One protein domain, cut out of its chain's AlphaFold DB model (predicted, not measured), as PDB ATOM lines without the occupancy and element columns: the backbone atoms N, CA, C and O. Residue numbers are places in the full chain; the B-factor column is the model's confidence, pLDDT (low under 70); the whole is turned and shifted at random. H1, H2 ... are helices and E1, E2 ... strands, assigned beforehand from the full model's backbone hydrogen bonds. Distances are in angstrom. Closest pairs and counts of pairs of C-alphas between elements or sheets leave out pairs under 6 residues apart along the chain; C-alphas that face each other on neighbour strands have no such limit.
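This is residues 131 to 229 of the 389 residues of an uncharacterized protein of Agrobacterium larrymoorei (UniProt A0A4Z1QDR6). A six-stranded antiparallel sheet, E1 to E6, strongly twisted and curled, wraps round one long helix, H3, which packs on one face of the sheet. A short helix, H2, sits by edge strand E6, and the four-residue H1 sits near the other end of H3. The printed part has 99 residues, with three named helices and six named strands in the order H1 E1 E2 E3 E4 E5 E6 H2 H3; the class is mixed, helices and strands. The sheet's order is E1, E2, E3, E4, E5, E6. The whole is compact, with a radius of gyration of the C-alphas of 12.7 A, and rounded, spanning 34 by 29 by 22 A.

The strands E1, residues 138 to 143, E2, 146 to 153, E3, 164 to 170, E4, 174 to 180, E5, 187 to 190, and E6, 195 to 198, form a meander, each the antiparallel neighbour of the one before and each pair a hairpin. N 141 and O 148 of E1 and E2 are 2.9 A apart, N 151 and O 168 of E2 and E3 2.9 A, N 167 and O 177 of E3 and E4 2.8 A, N 178 and O 189 of E4 and E5 2.8 A, and N 188 and O 197 of E5 and E6 2.9 A. From edge to edge the strands' lines turn by 99 degrees and the way across turns by 86 degrees. The sheet curls round H3, residues 213 to 227; H3 is on one face of the sheet, and the two form two layers, a helix on one face of a sheet. The closest C-alphas of E1 and H3 are those of Phe 143 and Leu 218, 7.1 A apart; those of E5 and H3 are Ala 188 and Ser 219, 6.1 A. H2, residues 201 to 207, only grazes the sheet with residues 203 to 207; its closest C-alpha pair with E6 is Ala 204 and Gly 198, 4.2 A. H2 and H3 are apart. H1, residues 131 to 134, is not on the sheet and only just touches H3, with 3 pairs of C-alphas within 8 A, the closest those of Leu 132 and Cys 227, 6.8 A apart; H3 touches H1 with residues 226 to 227 alone. Every O i to N i+4 pair is within hydrogen-bond range in H3, against 2 of 3 in H2; H1 is too short for such a pair.

E2 is 22.2 A long from first to last C-alpha, E4 19.7 A, E3 19.4 A, E1 15.3 A and H3 20.5 A. H1 begins at C-alpha 131 (87.240, 16.922, 19.377), E6 ends at C-alpha 198 (67.623, 13.903, 27.275), and H3 ends at C-alpha 227 (80.159, 14.045, 21.224).

The C-alphas farthest apart, of Gly 145 and Glu 158, are 38.1 A apart. The printed part has no cut and no long link. Its mean pLDDT is 82.1; residues 154 to 159, 183 to 184 and 201 to 203 of the model are under 70.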
ATOM      1  N   SER A 131      87.485  18.159  20.129       76.44
ATOM      2  CA  SER A 131      87.240  16.922  19.377       76.44
ATOM      3  C   SER A 131      86.123  17.050  18.338       76.44
ATOM      4  O   SER A 131      86.153  16.325  17.343       76.44
ATOM      5  N   LEU A 132      85.186  17.996  18.503       78.81
ATOM      6  CA  LEU A 132      84.114  18.227  17.529       78.81
ATOM      7  C   LEU A 132      84.642  18.811  16.213       78.81
ATOM      8  O   LEU A 132      84.116  18.495  15.152       78.81
ATOM      9  N   LYS A 133      85.724  19.604  16.263       76.69
ATOM     10  CA  LYS A 133      86.378  20.166  15.063       76.69
ATOM     11  C   LYS A 133      87.093  19.110  14.223       76.69
ATOM     12  O   LYS A 133      87.399  19.342  13.061       76.69
ATOM     13  N   THR A 134      87.405  17.966  14.824       81.81
ATOM     14  CA  THR A 134      88.126  16.863  14.182       81.81
ATOM     15  C   THR A 134      87.217  15.679  13.869       81.81
ATOM     16  O   THR A 134      87.716  14.583  13.622       81.81
ATOM     17  N   LEU A 135      85.892  15.865  13.918       83.31
ATOM     18  CA  LEU A 135      84.959  14.787  13.619       83.31
ATOM     19  C   LEU A 135      85.116  14.328  12.168       83.31
ATOM     20  O   LEU A 135      85.186  15.160  11.258       83.31
ATOM     21  N   PRO A 136      85.144  13.009  11.920       85.75
ATOM     22  CA  PRO A 136      85.073  12.510  10.560       85.75
ATOM     23  C   PRO A 136      83.707  12.861   9.955       85.75
ATOM     24  O   PRO A 136      82.692  12.910  10.650       85.75
ATOM     25  N   SER A 137      83.666  13.042   8.634       86.19
ATOM     26  CA  SER A 137      82.422  13.321   7.904       86.19
ATOM     27  C   SER A 137      81.391  12.194   8.022       86.19
ATOM     28  O   SER A 137      80.200  12.417   7.820       86.19
ATOM     29  N   GLU A 138      81.844  10.977   8.332       87.44
ATOM     30  CA  GLU A 138      81.000   9.809   8.543       87.44
ATOM     31  C   GLU A 138      81.484   8.999   9.751       87.44
ATOM     32  O   GLU A 138      82.675   8.714   9.888       87.44
ATOM     33  N   ILE A 139      80.540   8.603  10.604       85.88
ATOM     34  CA  ILE A 139      80.757   7.709  11.741       85.88
ATOM     35  C   ILE A 139      79.898   6.455  11.514       85.88
ATOM     36  O   ILE A 139      78.666   6.530  11.596       85.88
ATOM     37  N   PRO A 140      80.509   5.296  11.206       81.88
ATOM     38  CA  PRO A 140      79.778   4.044  11.095       81.88
ATOM     39  C   PRO A 140      79.441   3.508  12.488       81.88
ATOM     40  O   PRO A 140      80.312   3.398  13.351       81.88
ATOM     41  N   LEU A 141      78.181   3.134  12.698       85.12
ATOM     42  CA  LEU A 141      77.691   2.571  13.951       85.12
ATOM     43  C   LEU A 141      77.000   1.235  13.714       85.12
ATOM     44  O   LEU A 141      76.416   0.986  12.660       85.12
ATOM     45  N   ASN A 142      77.055   0.373  14.725       78.94
ATOM     46  CA  ASN A 142      76.195  -0.795  14.811       78.94
ATOM     47  C   ASN A 142      75.174  -0.544  15.918       78.94
ATOM     48  O   ASN A 142      75.552  -0.355  17.074       78.94
ATOM     49  N   PHE A 143      73.897  -0.511  15.555       81.50
ATOM     50  CA  PHE A 143      72.795  -0.306  16.481       81.50
ATOM     51  C   PHE A 143      71.746  -1.389  16.255       81.50
ATOM     52  O   PHE A 143      71.255  -1.555  15.140       81.50
ATOM     53  N   ASP A 144      71.425  -2.140  17.310       77.31
ATOM     54  CA  ASP A 144      70.448  -3.236  17.267       77.31
ATOM     55  C   ASP A 144      70.713  -4.247  16.125       77.31
ATOM     56  O   ASP A 144      69.821  -4.681  15.396       77.31
ATOM     57  N   GLY A 145      71.996  -4.563  15.900       73.88
ATOM     58  CA  GLY A 145      72.444  -5.479  14.845       73.88
ATOM     59  C   GLY A 145      72.397  -4.908  13.422       73.88
ATOM     60  O   GLY A 145      72.678  -5.640  12.471       73.88
ATOM     61  N   LYS A 146      72.060  -3.624  13.249       78.38
ATOM     62  CA  LYS A 146      72.018  -2.929  11.956       78.38
ATOM     63  C   LYS A 146      73.172  -1.945  11.823       78.38
ATOM     64  O   LYS A 146      73.537  -1.257  12.774       78.38
ATOM     65  N   SER A 147      73.712  -1.836  10.610       79.12
ATOM     66  CA  SER A 147      74.655  -0.767  10.286       79.12
ATOM     67  C   SER A 147      73.892   0.544  10.123       79.12
ATOM     68  O   SER A 147      73.009   0.644   9.272       79.12
ATOM     69  N   VAL A 148      74.232   1.525  10.952       79.88
ATOM     70  CA  VAL A 148      73.715   2.889  10.907       79.88
ATOM     71  C   VAL A 148      74.853   3.798  10.471       79.88
ATOM     72  O   VAL A 148      75.937   3.767  11.057       79.88
ATOM     73  N   ARG A 149      74.618   4.613   9.442       80.31
ATOM     74  CA  ARG A 149      75.586   5.630   9.010       80.31
ATOM     75  C   ARG A 149      75.182   6.989   9.547       80.31
ATOM     76  O   ARG A 149      74.056   7.428   9.318       80.31
ATOM     77  N   VAL A 150      76.107   7.638  10.249       85.38
ATOM     78  CA  VAL A 150      75.937   8.993  10.775       85.38
ATOM     79  C   VAL A 150      76.829   9.928   9.975       85.38
ATOM     80  O   VAL A 150      78.049   9.874  10.094       85.38
ATOM     81  N   THR A 151      76.231  10.777   9.147       84.56
ATOM     82  CA  THR A 151      76.955  11.841   8.445       84.56
ATOM     83  C   THR A 151      76.958  13.089   9.310       84.56
ATOM     84  O   THR A 151      75.887  13.581   9.664       84.56
ATOM     85  N   VAL A 152      78.143  13.602   9.628       84.00
ATOM     86  CA  VAL A 152      78.322  14.831  10.404       84.00
ATOM     87  C   VAL A 152      78.377  16.012   9.445       84.00
ATOM     88  O   VAL A 152      79.090  15.972   8.441       84.00
ATOM     89  N   LYS A 153      77.633  17.073   9.752       81.19
ATOM     90  CA  LYS A 153      77.710  18.334   9.025       81.19
ATOM     91  C   LYS A 153      78.311  19.391   9.934       81.19
ATOM     92  O   LYS A 153      77.804  19.652  11.023       81.19
ATOM     93  N   GLU A 154      79.408  19.976   9.472       65.38
ATOM     94  CA  GLU A 154      80.094  21.039  10.191       65.38
ATOM     95  C   GLU A 154      79.176  22.264  10.283       65.38
ATOM     96  O   GLU A 154      78.660  22.754   9.273       65.38
ATOM     97  N   ALA A 155      78.927  22.715  11.510       64.12
ATOM     98  CA  ALA A 155      78.194  23.938  11.778       64.12
ATOM     99  C   ALA A 155      79.188  25.090  11.941       64.12
ATOM    100  O   ALA A 155      80.225  24.946  12.590       64.12
ATOM    101  N   ASP A 156      78.855  26.248  11.378       65.69
ATOM    102  CA  ASP A 156      79.628  27.465  11.577       65.69
ATOM    103  C   ASP A 156      79.449  27.969  13.021       65.69
ATOM    104  O   ASP A 156      78.450  28.598  13.374       65.69
ATOM    105  N   SER A 157      80.422  27.663  13.883       59.75
ATOM    106  CA  SER A 157      80.383  27.972  15.323       59.75
ATOM    107  C   SER A 157      80.329  29.472  15.665       59.75
ATOM    108  O   SER A 157      80.056  29.839  16.816       59.75
ATOM    109  N   GLU A 158      80.582  30.344  14.683       62.75
ATOM    110  CA  GLU A 158      80.456  31.799  14.825       62.75
ATOM    111  C   GLU A 158      79.003  32.267  14.705       62.75
ATOM    112  O   GLU A 158      78.642  33.332  15.207       62.75
ATOM    113  N   THR A 159      78.145  31.464  14.072       64.00
ATOM    114  CA  THR A 159      76.744  31.813  13.807       64.00
ATOM    115  C   THR A 159      75.737  30.849  14.427       64.00
ATOM    116  O   THR A 159      74.545  31.170  14.472       64.00
ATOM    117  N   VAL A 160      76.213  29.713  14.939       73.69
ATOM    118  CA  VAL A 160      75.423  28.635  15.540       73.69
ATOM    119  C   VAL A 160      75.803  28.447  17.011       73.69
ATOM    120  O   VAL A 160      76.925  28.750  17.431       73.69
ATOM    121  N   MET A 161      74.848  27.950  17.799       79.31
ATOM    122  CA  MET A 161      75.046  27.548  19.189       79.31
ATOM    123  C   MET A 161      76.307  26.689  19.347       79.31
ATOM    124  O   MET A 161      76.570  25.782  18.551       79.31
ATOM    125  N   LEU A 162      77.101  26.990  20.376       80.31
ATOM    126  CA  LEU A 162      78.343  26.261  20.628       80.31
ATOM    127  C   LEU A 162      78.061  24.767  20.860       80.31
ATOM    128  O   LEU A 162      77.052  24.421  21.460       80.31
ATOM    129  N   ASN A 163      78.962  23.878  20.429       80.94
ATOM    130  CA  ASN A 163      78.865  22.425  20.653       80.94
ATOM    131  C   ASN A 163      77.597  21.752  20.088       80.94
ATOM    132  O   ASN A 163      77.272  20.629  20.477       80.94
ATOM    133  N   LEU A 164      76.891  22.406  19.163       87.12
ATOM    134  CA  LEU A 164      75.786  21.812  18.424       87.12
ATOM    135  C   LEU A 164      76.303  21.124  17.157       87.12
ATOM    136  O   LEU A 164      77.023  21.727  16.364       87.12
ATOM    137  N   VAL A 165      75.901  19.872  16.947       88.50
ATOM    138  CA  VAL A 165      76.281  19.083  15.770       88.50
ATOM    139  C   VAL A 165      75.029  18.633  15.026       88.50
ATOM    140  O   VAL A 165      74.173  17.958  15.597       88.50
ATOM    141  N   GLU A 166      74.924  18.979  13.742       91.56
ATOM    142  CA  GLU A 166      73.900  18.424  12.852       91.56
ATOM    143  C   GLU A 166      74.388  17.071  12.323       91.56
ATOM    144  O   GLU A 166      75.468  16.967  11.733       91.56
ATOM    145  N   VAL A 167      73.579  16.030  12.514       90.94
ATOM    146  CA  VAL A 167      73.848  14.696  11.984       90.94
ATOM    147  C   VAL A 167      72.699  14.189  11.121       90.94
ATOM    148  O   VAL A 167      71.521  14.397  11.412       90.94
ATOM    149  N   SER A 168      73.047  13.478  10.055       90.19
ATOM    150  CA  SER A 168      72.110  12.709   9.240       90.19
ATOM    151  C   SER A 168      72.298  11.230   9.543       90.19
ATOM    152  O   SER A 168      73.387  10.698   9.354       90.19
ATOM    153  N   VAL A 169      71.230  10.565   9.961       87.62
ATOM    154  CA  VAL A 169      71.212   9.159  10.368       87.62
ATOM    155  C   VAL A 169      70.492   8.350   9.295       87.62
ATOM    156  O   VAL A 169      69.349   8.651   8.957       87.62
ATOM    157  N   ASP A 170      71.168   7.350   8.735       83.69
ATOM    158  CA  ASP A 170      70.587   6.383   7.798       83.69
ATOM    159  C   ASP A 170      70.413   5.030   8.504       83.69
ATOM    160  O   ASP A 170      71.359   4.248   8.608       83.69
ATOM    161  N   ASP A 171      69.210   4.786   9.033       72.19
ATOM    162  CA  ASP A 171      68.788   3.540   9.698       72.19
ATOM    163  C   ASP A 171      67.782   2.727   8.848       72.19
ATOM    164  O   ASP A 171      67.046   1.871   9.350       72.19
ATOM    165  N   GLY A 172      67.738   3.010   7.540       71.44
ATOM    166  CA  GLY A 172      66.687   2.577   6.615       71.44
ATOM    167  C   GLY A 172      65.683   3.688   6.286       71.44
ATOM    168  O   GLY A 172      64.977   3.593   5.278       71.44
ATOM    169  N   LYS A 173      65.644   4.767   7.079       77.88
ATOM    170  CA  LYS A 173      65.036   6.054   6.720       77.88
ATOM    171  C   LYS A 173      66.010   7.170   7.068       77.88
ATOM    172  O   LYS A 173      66.491   7.251   8.190       77.88
ATOM    173  N   ARG A 174      66.270   8.074   6.124       82.94
ATOM    174  CA  ARG A 174      67.153   9.214   6.387       82.94
ATOM    175  C   ARG A 174      66.471  10.198   7.341       82.94
ATOM    176  O   ARG A 174      65.439  10.768   6.992       82.94
ATOM    177  N   GLN A 175      67.059  10.388   8.516       89.00
ATOM    178  CA  GLN A 175      66.566  11.274   9.571       89.00
ATOM    179  C   GLN A 175      67.636  12.301   9.939       89.00
ATOM    180  O   GLN A 175      68.826  11.987   9.926       89.00
ATOM    181  N   THR A 176      67.221  13.519  10.275       90.50
ATOM    182  CA  THR A 176      68.129  14.563  10.764       90.50
ATOM    183  C   THR A 176      67.976  14.712  12.269       90.50
ATOM    184  O   THR A 176      66.854  14.848  12.767       90.50
ATOM    185  N   ALA A 177      69.103  14.730  12.975       92.75
ATOM    186  CA  ALA A 177      69.155  15.020  14.396       92.75
ATOM    187  C   ALA A 177      70.176  16.120  14.706       92.75
ATOM    188  O   ALA A 177      71.186  16.262  14.017       92.75
ATOM    189  N   TYR A 178      69.914  16.881  15.762       91.81
ATOM    190  CA  TYR A 178      70.815  17.890  16.305       91.81
ATOM    191  C   TYR A 178      71.271  17.443  17.687       91.81
ATOM    192  O   TYR A 178      70.449  17.201  18.572       91.81
ATOM    193  N   LEU A 179      72.579  17.279  17.854       92.12
ATOM    194  CA  LEU A 179      73.196  16.791  19.080       92.12
ATOM    195  C   LEU A 179      73.842  17.967  19.795       92.12
ATOM    196  O   LEU A 179      74.771  18.574  19.263       92.12
ATOM    197  N   TYR A 180      73.370  18.277  20.995       87.62
ATOM    198  CA  TYR A 180      74.021  19.262  21.845       87.62
ATOM    199  C   TYR A 180      75.026  18.555  22.748       87.62
ATOM    200  O   TYR A 180      74.658  17.806  23.662       87.62
ATOM    201  N   CYS A 181      76.306  18.743  22.442       81.25
ATOM    202  CA  CYS A 181      77.420  18.089  23.110       81.25
ATOM    203  C   CYS A 181      77.843  18.877  24.359       81.25
ATOM    204  O   CYS A 181      78.916  19.469  24.387       81.25
ATOM    205  N   ASP A 182      77.006  18.890  25.394       76.25
ATOM    206  CA  ASP A 182      77.327  19.479  26.701       76.25
ATOM    207  C   ASP A 182      77.267  18.403  27.793       76.25
ATOM    208  O   ASP A 182      76.234  17.744  27.885       76.25
ATOM    209  N   PRO A 183      78.309  18.179  28.613       63.97
ATOM    210  CA  PRO A 183      78.323  17.089  29.596       63.97
ATOM    211  C   PRO A 183      77.180  17.126  30.621       63.97
ATOM    212  O   PRO A 183      76.737  16.072  31.080       63.97
ATOM    213  N   GLU A 184      76.700  18.318  30.971       67.12
ATOM    214  CA  GLU A 184      75.686  18.535  32.010       67.12
ATOM    215  C   GLU A 184      74.281  18.696  31.418       67.12
ATOM    216  O   GLU A 184      73.288  18.406  32.076       67.12
ATOM    217  N   ASN A 185      74.181  19.085  30.148       71.75
ATOM    218  CA  ASN A 185      72.928  19.465  29.494       71.75
ATOM    219  C   ASN A 185      72.717  18.740  28.152       71.75
ATOM    220  O   ASN A 185      72.073  19.255  27.236       71.75
ATOM    221  N   SER A 186      73.281  17.537  28.019       81.94
ATOM    222  CA  SER A 186      73.308  16.747  26.784       81.94
ATOM    223  C   SER A 186      71.907  16.442  26.243       81.94
ATOM    224  O   SER A 186      71.103  15.779  26.908       81.94
ATOM    225  N   THR A 187      71.640  16.830  24.994       88.06
ATOM    226  CA  THR A 187      70.356  16.562  24.321       88.06
ATOM    227  C   THR A 187      70.536  16.098  22.876       88.06
ATOM    228  O   THR A 187      71.559  16.364  22.240       88.06
ATOM    229  N   ALA A 188      69.529  15.391  22.359       93.44
ATOM    230  CA  ALA A 188      69.401  15.038  20.949       93.44
ATOM    231  C   ALA A 188      67.995  15.387  20.447       93.44
ATOM    232  O   ALA A 188      67.007  14.807  20.896       93.44
ATOM    233  N   TYR A 189      67.898  16.330  19.514       92.38
ATOM    234  CA  TYR A 189      66.637  16.709  18.881       92.38
ATOM    235  C   TYR A 189      66.481  16.022  17.528       92.38
ATOM    236  O   TYR A 189      67.341  16.163  16.665       92.38
ATOM    237  N   TRP A 190      65.370  15.322  17.317       91.06
ATOM    238  CA  TRP A 190      65.040  14.661  16.056       91.06
ATOM    239  C   TRP A 190      64.088  15.529  15.240       91.06
ATOM    240  O   TRP A 190      62.907  15.642  15.563       91.06
ATOM    241  N   ASN A 191      64.590  16.114  14.153       86.19
ATOM    242  CA  ASN A 191      63.849  17.105  13.371       86.19
ATOM    243  C   ASN A 191      62.587  16.514  12.722       86.19
ATOM    244  O   ASN A 191      61.536  17.139  12.698       86.19
ATOM    245  N   ASN A 192      62.667  15.276  12.229       84.81
ATOM    246  CA  ASN A 192      61.553  14.623  11.538       84.81
ATOM    247  C   ASN A 192      60.373  14.285  12.461       84.81
ATOM    248  O   ASN A 192      59.233  14.253  12.007       84.81
ATOM    249  N   THR A 193      60.648  13.966  13.726       85.62
ATOM    250  CA  THR A 193      59.629  13.573  14.712       85.62
ATOM    251  C   THR A 193      59.300  14.696  15.690       85.62
ATOM    252  O   THR A 193      58.351  14.565  16.457       85.62
ATOM    253  N   HIS A 194      60.058  15.795  15.655       87.00
ATOM    254  CA  HIS A 194      59.995  16.913  16.593       87.00
ATOM    255  C   HIS A 194      60.141  16.497  18.065       87.00
ATOM    256  O   HIS A 194      59.547  17.108  18.951       87.00
ATOM    257  N   VAL A 195      60.950  15.467  18.330       88.56
ATOM    258  CA  VAL A 195      61.181  14.938  19.681       88.56
ATOM    259  C   VAL A 195      62.553  15.368  20.188       88.56
ATOM    260  O   VAL A 195      63.557  15.181  19.503       88.56
ATOM    261  N   LEU A 196      62.596  15.904  21.408       87.75
ATOM    262  CA  LEU A 196      63.825  16.206  22.136       87.75
ATOM    263  C   LEU A 196      64.094  15.099  23.159       87.75
ATOM    264  O   LEU A 196      63.232  14.801  23.975       87.75
ATOM    265  N   ILE A 197      65.283  14.506  23.111       91.31
ATOM    266  CA  ILE A 197      65.705  13.426  24.004       91.31
ATOM    267  C   ILE A 197      66.793  13.938  24.947       91.31
ATOM    268  O   ILE A 197      67.808  14.479  24.498       91.31
ATOM    269  N   GLY A 198      66.602  13.723  26.247       87.56
ATOM    270  CA  GLY A 198      67.623  13.903  27.275       87.56
ATOM    271  C   GLY A 198      68.585  12.716  27.305       87.56
ATOM    272  O   GLY A 198      68.156  11.558  27.342       87.56
ATOM    273  N   ILE A 199      69.891  12.992  27.262       86.44
ATOM    274  CA  ILE A 199      70.929  11.950  27.191       86.44
ATOM    275  C   ILE A 199      71.441  11.553  28.580       86.44
ATOM    276  O   ILE A 199      71.707  10.371  28.805       86.44
ATOM    277  N   ASN A 200      71.580  12.511  29.499       74.88
ATOM    278  CA  ASN A 200      71.968  12.251  30.887       74.88
ATOM    279  C   ASN A 200      70.745  11.946  31.770       74.88
ATOM    280  O   ASN A 200      69.610  12.189  31.368       74.88
ATOM    281  N   GLU A 201      70.974  11.372  32.955       69.62
ATOM    282  CA  GLU A 201      69.895  10.889  33.836       69.62
ATOM    283  C   GLU A 201      68.930  12.004  34.260       69.62
ATOM    284  O   GLU A 201      67.720  11.788  34.274       69.62
ATOM    285  N   GLU A 202      69.458  13.197  34.544       69.69
ATOM    286  CA  GLU A 202      68.668  14.357  34.962       69.69
ATOM    287  C   GLU A 202      67.723  14.829  33.846       69.69
ATOM    288  O   GLU A 202      66.519  14.944  34.064       69.69
ATOM    289  N   MET A 203      68.224  15.001  32.617       68.94
ATOM    290  CA  MET A 203      67.392  15.401  31.476       68.94
ATOM    291  C   MET A 203      66.478  14.277  30.993       68.94
ATOM    292  O   MET A 203      65.386  14.542  30.494       68.94
ATOM    293  N   ALA A 204      66.897  13.016  31.121       79.00
ATOM    294  CA  ALA A 204      66.102  11.875  30.685       79.00
ATOM    295  C   ALA A 204      64.789  11.751  31.467       79.00
ATOM    296  O   ALA A 204      63.771  11.400  30.873       79.00
ATOM    297  N   ALA A 205      64.801  12.057  32.769       73.00
ATOM    298  CA  ALA A 205      63.603  12.015  33.605       73.00
ATOM    299  C   ALA A 205      62.534  13.026  33.160       73.00
ATOM    300  O   ALA A 205      61.344  12.728  33.248       73.00
ATOM    301  N   GLU A 206      62.948  14.195  32.665       71.88
ATOM    302  CA  GLU A 206      62.035  15.256  32.224       71.88
ATOM    303  C   GLU A 206      61.628  15.129  30.750       71.88
ATOM    304  O   GLU A 206      60.475  15.375  30.405       71.88
ATOM    305  N   LEU A 207      62.563  14.763  29.867       78.94
ATOM    306  CA  LEU A 207      62.388  14.895  28.415       78.94
ATOM    307  C   LEU A 207      61.970  13.606  27.712       78.94
ATOM    308  O   LEU A 207      61.406  13.666  26.622       78.94
ATOM    309  N   ASN A 208      62.252  12.440  28.298       84.50
ATOM    310  CA  ASN A 208      62.047  11.168  27.601       84.50
ATOM    311  C   ASN A 208      60.652  10.571  27.839       84.50
ATOM    312  O   ASN A 208      60.374   9.477  27.340       84.50
ATOM    313  N   ASP A 209      59.776  11.266  28.570       79.00
ATOM    314  CA  ASP A 209      58.398  10.825  28.765       79.00
ATOM    315  C   ASP A 209      57.661  10.743  27.416       79.00
ATOM    316  O   ASP A 209      57.674  11.669  26.606       79.00
ATOM    317  N   GLY A 210      57.066   9.586  27.132       76.94
ATOM    318  CA  GLY A 210      56.413   9.303  25.850       76.94
ATOM    319  C   GLY A 210      57.342   8.984  24.665       76.94
ATOM    320  O   GLY A 210      56.842   8.615  23.599       76.94
ATOM    321  N   ALA A 211      58.671   9.052  24.812       85.00
ATOM    322  CA  ALA A 211      59.604   8.634  23.765       85.00
ATOM    323  C   ALA A 211      59.793   7.106  23.743       85.00
ATOM    324  O   ALA A 211      59.867   6.439  24.774       85.00
ATOM    325  N   SER A 212      59.915   6.518  22.546       87.06
ATOM    326  CA  SER A 212      60.192   5.078  22.430       87.06
ATOM    327  C   SER A 212      61.590   4.729  22.957       87.06
ATOM    328  O   SER A 212      62.560   5.435  22.670       87.06
ATOM    329  N   ALA A 213      61.722   3.595  23.651       87.00
ATOM    330  CA  ALA A 213      63.007   3.125  24.180       87.00
ATOM    331  C   ALA A 213      64.085   2.975  23.089       87.00
ATOM    332  O   ALA A 213      65.256   3.273  23.325       87.00
ATOM    333  N   SER A 214      63.690   2.578  21.874       87.06
ATOM    334  CA  SER A 214      64.589   2.499  20.719       87.06
ATOM    335  C   SER A 214      65.125   3.868  20.303       87.06
ATOM    336  O   SER A 214      66.313   3.985  20.026       87.06
ATOM    337  N   LEU A 215      64.286   4.911  20.296       87.94
ATOM    338  CA  LEU A 215      64.712   6.274  19.957       87.94
ATOM    339  C   LEU A 215      65.649   6.842  21.026       87.94
ATOM    340  O   LEU A 215      66.670   7.437  20.686       87.94
ATOM    341  N   VAL A 216      65.341   6.617  22.307       88.50
ATOM    342  CA  VAL A 216      66.208   7.025  23.424       88.50
ATOM    343  C   VAL A 216      67.578   6.350  23.308       88.50
ATOM    344  O   VAL A 216      68.606   7.027  23.329       88.50
ATOM    345  N   SER A 217      67.607   5.032  23.098       88.94
ATOM    346  CA  SER A 217      68.851   4.265  22.961       88.94
ATOM    347  C   SER A 217      69.657   4.656  21.716       88.94
ATOM    348  O   SER A 217      70.881   4.805  21.794       88.94
ATOM    349  N   LEU A 218      68.986   4.902  20.585       89.94
ATOM    350  CA  LEU A 218      69.626   5.386  19.359       89.94
ATOM    351  C   LEU A 218      70.254   6.769  19.581       89.94
ATOM    352  O   LEU A 218      71.413   6.982  19.234       89.94
ATOM    353  N   SER A 219      69.521   7.675  20.231       91.62
ATOM    354  CA  SER A 219      69.994   9.021  20.572       91.62
ATOM    355  C   SER A 219      71.240   8.976  21.450       91.62
ATOM    356  O   SER A 219      72.231   9.629  21.143       91.62
ATOM    357  N   GLN A 220      71.228   8.157  22.506       90.44
ATOM    358  CA  GLN A 220      72.381   7.967  23.390       90.44
ATOM    359  C   GLN A 220      73.585   7.384  22.648       90.44
ATOM    360  O   GLN A 220      74.713   7.826  22.863       90.44
ATOM    361  N   THR A 221      73.357   6.409  21.767       89.81
ATOM    362  CA  THR A 221      74.416   5.769  20.973       89.81
ATOM    363  C   THR A 221      75.087   6.768  20.037       89.81
ATOM    364  O   THR A 221      76.310   6.907  20.048       89.81
ATOM    365  N   ILE A 222      74.289   7.505  19.263       91.44
ATOM    366  CA  ILE A 222      74.790   8.485  18.295       91.44
ATOM    367  C   ILE A 222      75.457   9.662  19.012       91.44
ATOM    368  O   ILE A 222      76.532  10.100  18.598       91.44
ATOM    369  N   TRP A 223      74.865  10.139  20.111       90.94
ATOM    370  CA  TRP A 223      75.447  11.204  20.921       90.94
ATOM    371  C   TRP A 223      76.806  10.786  21.480       90.94
ATOM    372  O   TRP A 223      77.774  11.515  21.306       90.94
ATOM    373  N   LYS A 224      76.936   9.588  22.069       87.81
ATOM    374  CA  LYS A 224      78.228   9.096  22.581       87.81
ATOM    375  C   LYS A 224      79.264   8.978  21.469       87.81
ATOM    376  O   LYS A 224      80.377   9.468  21.626       87.81
ATOM    377  N   ALA A 225      78.893   8.379  20.342       87.12
ATOM    378  CA  ALA A 225      79.807   8.199  19.219       87.12
ATOM    379  C   ALA A 225      80.310   9.521  18.619       87.12
ATOM    380  O   ALA A 225      81.446   9.586  18.153       87.12
ATOM    381  N   THR A 226      79.469  10.558  18.644       87.69
ATOM    382  CA  THR A 226      79.775  11.874  18.073       87.69
ATOM    383  C   THR A 226      80.421  12.789  19.116       87.69
ATOM    384  O   THR A 226      81.572  13.183  18.981       87.69
ATOM    385  N   CYS A 227      79.725  13.084  20.212       84.50
ATOM    386  CA  CYS A 227      80.159  14.045  21.224       84.50
ATOM    387  C   CYS A 227      81.331  13.556  22.087       84.50
ATOM    388  O   CYS A 227      82.061  14.376  22.640       84.50
ATOM    389  N   ARG A 228      81.540  12.235  22.202       84.31
ATOM    390  CA  ARG A 228      82.709  11.652  22.888       84.31
ATOM    391  C   ARG A 228      83.722  11.041  21.925       84.31
ATOM    392  O   ARG A 228      84.569  10.256  22.351       84.31
ATOM    393  N   HIS A 229      83.664  11.397  20.643       79.81
ATOM    394  CA  HIS A 229      84.633  10.921  19.668       79.81
ATOM    395  C   HIS A 229      86.069  11.220  20.129       79.81
ATOM    396  O   HIS A 229      86.397  12.354  20.481       79.81
TER     397      HIS A 229